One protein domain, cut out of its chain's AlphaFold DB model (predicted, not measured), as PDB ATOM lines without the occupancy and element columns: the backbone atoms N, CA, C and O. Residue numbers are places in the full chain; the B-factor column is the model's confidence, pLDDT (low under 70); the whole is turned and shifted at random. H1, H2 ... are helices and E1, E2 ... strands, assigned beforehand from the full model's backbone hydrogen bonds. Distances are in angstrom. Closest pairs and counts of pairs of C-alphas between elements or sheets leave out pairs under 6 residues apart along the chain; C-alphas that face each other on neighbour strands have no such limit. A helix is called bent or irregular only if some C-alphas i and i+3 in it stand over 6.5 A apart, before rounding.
ATOM      1  N   TYR A 163     132.810 182.962 131.463       69.31
ATOM      2  CA  TYR A 163     132.971 181.524 131.592       69.31
ATOM      3  C   TYR A 163     131.659 180.882 131.177       69.31
ATOM      4  O   TYR A 163     130.589 181.328 131.586       69.31
ATOM      5  N   LEU A 164     131.747 179.829 130.381       72.00
ATOM      6  CA  LEU A 164     130.612 178.993 130.048       72.00
ATOM      7  C   LEU A 164     130.504 177.879 131.081       72.00
ATOM      8  O   LEU A 164     131.503 177.329 131.558       72.00
ATOM      9  N   ARG A 165     129.267 177.560 131.441       73.62
ATOM     10  CA  ARG A 165     128.953 176.488 132.374       73.62
ATOM     11  C   ARG A 165     128.751 175.186 131.613       73.62
ATOM     12  O   ARG A 165     127.868 175.100 130.766       73.62
ATOM     13  N   CYS A 166     129.499 174.151 131.988       77.31
ATOM     14  CA  CYS A 166     129.258 172.799 131.496       77.31
ATOM     15  C   CYS A 166     127.844 172.340 131.887       77.31
ATOM     16  O   CYS A 166     127.474 172.369 133.064       77.31
ATOM     17  N   SER A 167     127.055 171.890 130.914       76.94
ATOM     18  CA  SER A 167     125.691 171.398 131.135       76.94
ATOM     19  C   SER A 167     125.649 170.137 132.007       76.94
ATOM     20  O   SER A 167     124.702 169.991 132.783       76.94
ATOM     21  N   VAL A 168     126.692 169.299 131.945       79.44
ATOM     22  CA  VAL A 168     126.793 168.008 132.645       79.44
ATOM     23  C   VAL A 168     127.268 168.173 134.092       79.44
ATOM     24  O   VAL A 168     126.520 167.891 135.020       79.44
ATOM     25  N   CYS A 169     128.485 168.687 134.317       80.25
ATOM     26  CA  CYS A 169     129.076 168.770 135.666       80.25
ATOM     27  C   CYS A 169     128.996 170.155 136.328       80.25
ATOM     28  O   CYS A 169     129.526 170.351 137.422       80.25
ATOM     29  N   LYS A 170     128.380 171.138 135.659       76.19
ATOM     30  CA  LYS A 170     128.167 172.517 136.140       76.19
ATOM     31  C   LYS A 170     129.431 173.337 136.445       76.19
ATOM     32  O   LYS A 170     129.301 174.480 136.891       76.19
ATOM     33  N   ARG A 171     130.630 172.813 136.153       70.12
ATOM     34  CA  ARG A 171     131.910 173.540 136.240       70.12
ATOM     35  C   ARG A 171     132.012 174.646 135.184       70.12
ATOM     36  O   ARG A 171     131.428 174.542 134.106       70.12
ATOM     37  N   LEU A 172     132.766 175.694 135.514       73.50
ATOM     38  CA  LEU A 172     133.015 176.854 134.658       73.50
ATOM     39  C   LEU A 172     134.305 176.704 133.852       73.50
ATOM     40  O   LEU A 172     135.352 176.367 134.404       73.50
ATOM     41  N   PHE A 173     134.245 177.059 132.570       73.62
ATOM     42  CA  PHE A 173     135.380 177.034 131.650       73.62
ATOM     43  C   PHE A 173     135.405 178.302 130.802       73.62
ATOM     44  O   PHE A 173     134.366 178.860 130.470       73.62
ATOM     45  N   THR A 174     136.591 178.778 130.427       75.25
ATOM     46  CA  THR A 174     136.694 179.790 129.362       75.25
ATOM     47  C   THR A 174     136.198 179.191 128.044       75.25
ATOM     48  O   THR A 174     136.325 177.979 127.875       75.25
ATOM     49  N   LYS A 175     135.733 180.015 127.092       74.19
ATOM     50  CA  LYS A 175     135.287 179.570 125.751       74.19
ATOM     51  C   LYS A 175     136.204 178.496 125.143       74.19
ATOM     52  O   LYS A 175     135.755 177.406 124.825       74.19
ATOM     53  N   ASN A 176     137.514 178.733 125.145       75.75
ATOM     54  CA  ASN A 176     138.496 177.814 124.550       75.75
ATOM     55  C   ASN A 176     138.714 176.503 125.328       75.75
ATOM     56  O   ASN A 176     139.421 175.633 124.848       75.75
ATOM     57  N   LYS A 177     138.205 176.386 126.558       82.06
ATOM     58  CA  LYS A 177     138.432 175.230 127.443       82.06
ATOM     59  C   LYS A 177     137.188 174.382 127.661       82.06
ATOM     60  O   LYS A 177     137.320 173.271 128.165       82.06
ATOM     61  N   ILE A 178     135.999 174.886 127.321       78.94
ATOM     62  CA  ILE A 178     134.764 174.113 127.494       78.94
ATOM     63  C   ILE A 178     134.640 173.000 126.448       78.94
ATOM     64  O   ILE A 178     134.157 171.925 126.780       78.94
ATOM     65  N   ILE A 179     135.146 173.238 125.233       79.81
ATOM     66  CA  ILE A 179     135.169 172.259 124.139       79.81
ATOM     67  C   ILE A 179     136.057 171.069 124.534       79.81
ATOM     68  O   ILE A 179     135.564 169.948 124.609       79.81
ATOM     69  N   ASP A 180     137.311 171.329 124.932       81.12
ATOM     70  CA  ASP A 180     138.225 170.304 125.470       81.12
ATOM     71  C   ASP A 180     137.597 169.536 126.649       81.12
ATOM     72  O   ASP A 180     137.779 168.333 126.809       81.12
ATOM     73  N   HIS A 181     136.851 170.234 127.511       82.50
ATOM     74  CA  HIS A 181     136.231 169.619 128.679       82.50
ATOM     75  C   HIS A 181     135.066 168.686 128.331       82.50
ATOM     76  O   HIS A 181     134.863 167.704 129.045       82.50
ATOM     77  N   PHE A 182     134.291 168.966 127.280       77.69
ATOM     78  CA  PHE A 182     133.153 168.116 126.920       77.69
ATOM     79  C   PHE A 182     133.579 166.699 126.538       77.69
ATOM     80  O   PHE A 182     132.861 165.760 126.864       77.69
ATOM     81  N   GLN A 183     134.791 166.541 126.004       77.12
ATOM     82  CA  GLN A 183     135.397 165.241 125.705       77.12
ATOM     83  C   GLN A 183     135.634 164.374 126.956       77.12
ATOM     84  O   GLN A 183     135.742 163.159 126.851       77.12
ATOM     85  N   VAL A 184     135.697 164.978 128.150       79.31
ATOM     86  CA  VAL A 184     135.851 164.251 129.427       79.31
ATOM     87  C   VAL A 184     134.539 163.585 129.860       79.31
ATOM     88  O   VAL A 184     134.550 162.663 130.673       79.31
ATOM     89  N   HIS A 185     133.394 164.029 129.332       79.88
ATOM     90  CA  HIS A 185     132.127 163.321 129.503       79.88
ATOM     91  C   HIS A 185     132.023 162.293 128.373       79.88
ATOM     92  O   HIS A 185     131.517 162.622 127.307       79.88
ATOM     93  N   GLU A 186     132.503 161.064 128.608       59.09
ATOM     94  CA  GLU A 186     132.655 159.942 127.644       59.09
ATOM     95  C   GLU A 186     131.373 159.490 126.887       59.09
ATOM     96  O   GLU A 186     131.352 158.421 126.290       59.09
ATOM     97  N   ASN A 187     130.287 160.270 126.883       61.69
ATOM     98  CA  ASN A 187     129.017 159.949 126.218       61.69
ATOM     99  C   ASN A 187     128.371 161.118 125.447       61.69
ATOM    100  O   ASN A 187     127.234 160.995 124.994       61.69
ATOM    101  N   LEU A 188     129.051 162.254 125.287       58.94
ATOM    102  CA  LEU A 188     128.675 163.229 124.263       58.94
ATOM    103  C   LEU A 188     129.514 162.865 123.037       58.94
ATOM    104  O   LEU A 188     130.736 162.890 123.131       58.94
ATOM    105  N   GLY A 189     128.880 162.438 121.941       59.41
ATOM    106  CA  GLY A 189     129.580 162.166 120.680       59.41
ATOM    107  C   GLY A 189     130.409 163.366 120.203       59.41
ATOM    108  O   GLY A 189     130.425 164.411 120.856       59.41
ATOM    109  N   ASP A 190     131.099 163.219 119.070       60.56
ATOM    110  CA  ASP A 190     131.914 164.293 118.491       60.56
ATOM    111  C   ASP A 190     131.173 165.640 118.545       60.56
ATOM    112  O   ASP A 190     130.025 165.753 118.110       60.56
ATOM    113  N   ILE A 191     131.815 166.645 119.147       65.69
ATOM    114  CA  ILE A 191     131.252 167.991 119.283       65.69
ATOM    115  C   ILE A 191     131.092 168.545 117.867       65.69
ATOM    116  O   ILE A 191     132.085 168.855 117.210       65.69
ATOM    117  N   ASP A 192     129.852 168.632 117.398       68.81
ATOM    118  CA  ASP A 192     129.540 169.129 116.064       68.81
ATOM    119  C   ASP A 192     129.558 170.670 115.991       68.81
ATOM    120  O   ASP A 192     129.552 171.382 117.005       68.81
ATOM    121  N   ASP A 193     129.560 171.203 114.766       73.81
ATOM    122  CA  ASP A 193     129.559 172.648 114.507       73.81
ATOM    123  C   ASP A 193     128.341 173.365 115.122       73.81
ATOM    124  O   ASP A 193     128.421 174.545 115.472       73.81
ATOM    125  N   SER A 194     127.221 172.656 115.324       74.50
ATOM    126  CA  SER A 194     126.026 173.214 115.964       74.50
ATOM    127  C   SER A 194     126.260 173.478 117.453       74.50
ATOM    128  O   SER A 194     125.863 174.532 117.964       74.50
ATOM    129  N   GLN A 195     126.966 172.581 118.148       73.44
ATOM    130  CA  GLN A 195     127.356 172.788 119.543       73.44
ATOM    131  C   GLN A 195     128.376 173.919 119.699       73.44
ATOM    132  O   GLN A 195     128.259 174.717 120.633       73.44
ATOM    133  N   ILE A 196     129.333 174.038 118.773       76.25
ATOM    134  CA  ILE A 196     130.294 175.153 118.756       76.25
ATOM    135  C   ILE A 196     129.558 176.486 118.563       76.25
ATOM    136  O   ILE A 196     129.812 177.447 119.290       76.25
ATOM    137  N   GLN A 197     128.581 176.542 117.658       79.25
ATOM    138  CA  GLN A 197     127.803 177.758 117.430       79.25
ATOM    139  C   GLN A 197     126.924 178.135 118.636       79.25
ATOM    140  O   GLN A 197     126.827 179.313 118.984       79.25
ATOM    141  N   ALA A 198     126.354 177.150 119.337       78.12
ATOM    142  CA  ALA A 198     125.601 177.382 120.570       78.12
ATOM    143  C   ALA A 198     126.482 177.945 121.704       78.12
ATOM    144  O   ALA A 198     126.068 178.867 122.410       78.12
ATOM    145  N   ILE A 199     127.708 177.429 121.852       76.00
ATOM    146  CA  ILE A 199     128.734 177.935 122.784       76.00
ATOM    147  C   ILE A 199     129.063 179.400 122.470       76.00
ATOM    148  O   ILE A 199     129.149 180.226 123.384       76.00
ATOM    149  N   ASP A 200     129.206 179.732 121.189       78.38
ATOM    150  CA  ASP A 200     129.540 181.077 120.722       78.38
ATOM    151  C   ASP A 200     128.420 182.076 120.999       78.38
ATOM    152  O   ASP A 200     128.664 183.110 121.625       78.38
ATOM    153  N   THR A 201     127.179 181.727 120.652       79.06
ATOM    154  CA  THR A 201     126.001 182.549 120.963       79.06
ATOM    155  C   THR A 201     125.837 182.735 122.473       79.06
ATOM    156  O   THR A 201     125.583 183.842 122.947       79.06
ATOM    157  N   GLN A 202     126.037 181.679 123.268       76.44
ATOM    158  CA  GLN A 202     125.940 181.768 124.724       76.44
ATOM    159  C   GLN A 202     127.016 182.690 125.319       76.44
ATOM    160  O   GLN A 202     126.744 183.427 126.269       76.44
ATOM    161  N   PHE A 203     128.222 182.691 124.749       75.75
ATOM    162  CA  PHE A 203     129.305 183.583 125.160       75.75
ATOM    163  C   PHE A 203     129.023 185.049 124.799       75.75
ATOM    164  O   PHE A 203     129.291 185.939 125.607       75.75
ATOM    165  N   GLU A 204     128.450 185.308 123.622       74.12
ATOM    166  CA  GLU A 204     128.036 186.649 123.192       74.12
ATOM    167  C   GLU A 204     126.925 187.222 124.078       74.12
ATOM    168  O   GLU A 204     127.035 188.360 124.537       74.12
ATOM    169  N   MET A 205     125.904 186.426 124.416       73.06
ATOM    170  CA  MET A 205     124.856 186.850 125.354       73.06
ATOM    171  C   MET A 205     125.424 187.193 126.740       73.06
ATOM    172  O   MET A 205     125.038 188.200 127.331       73.06
ATOM    173  N   LEU A 206     126.370 186.391 127.246       68.62
ATOM    174  CA  LEU A 206     127.038 186.657 128.524       68.62
ATOM    175  C   LEU A 206     127.906 187.923 128.474       68.62
ATOM    176  O   LEU A 206     127.963 188.658 129.456       68.62
ATOM    177  N   ASN A 207     128.567 188.215 127.352       65.75
ATOM    178  CA  ASN A 207     129.313 189.467 127.189       65.75
ATOM    179  C   ASN A 207     128.385 190.689 127.162       65.75
ATOM    180  O   ASN A 207     128.685 191.680 127.826       65.75
ATOM    181  N   ASN A 208     127.249 190.601 126.467       61.12
ATOM    182  CA  ASN A 208     126.302 191.714 126.333       61.12
ATOM    183  C   ASN A 208     125.555 192.023 127.645       61.12
ATOM    184  O   ASN A 208     125.265 193.176 127.945       61.12
ATOM    185  N   GLN A 209     125.314 191.022 128.496       60.44
ATOM    186  CA  GLN A 209     124.786 191.248 129.851       60.44
ATOM    187  C   GLN A 209     125.789 191.958 130.778       60.44
ATOM    188  O   GLN A 209     125.391 192.586 131.755       60.44
ATOM    189  N   ASN A 210     127.092 191.891 130.482       52.03
ATOM    190  CA  ASN A 210     128.134 192.567 131.260       52.03
ATOM    191  C   ASN A 210     128.388 194.025 130.819       52.03
ATOM    192  O   ASN A 210     129.131 194.727 131.514       52.03
ATOM    193  N   SER A 211     127.795 194.488 129.708       47.72
ATOM    194  CA  SER A 211     127.919 195.869 129.212       47.72
ATOM    195  C   SER A 211     126.842 196.840 129.715       47.72
ATOM    196  O   SER A 211     127.120 198.036 129.750       47.72
TER     197      SER A 211
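What this domain is: This is residues 163 to 211 of the 219 residues of the protein "Krueppel-like factor 11" of Stylonychia lemnae (UniProt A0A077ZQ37). A tiny two-stranded hairpin, E1 and E2, has a short helix, H1, and a long helix, H2, packed on it; the two helices slant away from each other, and the link of residues 183 to 192 loops round between them. Glu 186 in this link and Ser 211 after H2 mark the two ends of the elongated outline, 36 by 22 by 15 A. The printed part has 49 residues, with the named elements in the order E1, E2, H1, H2; its sheet, E1 - E2, is antiparallel and the class is mostly helix. The whole is compact, with a radius of gyration of the C-alphas of 11.0 A.

How they stand to each other: E1, residues 163 to 165, and E2, residues 172 to 174, form an antiparallel hairpin at 137 degrees between directions. N 164 and O 173 are 2.8 A apart, and N 173 and O 164 are 2.9 A apart, both within hydrogen-bond range. The closest C-alphas of E1 and H1, residues 175 to 182, are those of Leu 164 and Lys 175, 6.4 A apart. Those of E1 and H2, residues 193 to 209, are Leu 164 and Phe 203, 6.8 A apart. H2 touches H1 with residues 196 to 203 alone; their closest C-alphas, Lys 175 and Phe 203, are 7.2 A apart. The two helices run opposite ways at a steep tilt of 45 degrees. E2 and H2 are apart. In H2 every O i to N i+4 pair is within hydrogen-bond range; in H1, 2 of 4 are.

Where its parts are: E1 begins at C-alpha 163, (132.971, 181.524, 131.592), and is 6.5 A long; E2 is 7.1 A. H1 spans 11.7 A and is neither bent nor irregular, but only just: C-alphas 176 and 179 are 6.5 A apart. H2 spans 24.6 A and ends at C-alpha 209, (124.786, 191.248, 129.851).

The domain as a whole: The C-alphas farthest apart, Glu 186 and Ser 211, are 36.3 A apart. The printed part has no cut, and no link is long. Mean pLDDT of the printed part is 72.3, with residue 163, residues 186 to 192 and residues 206 to 211 under 70.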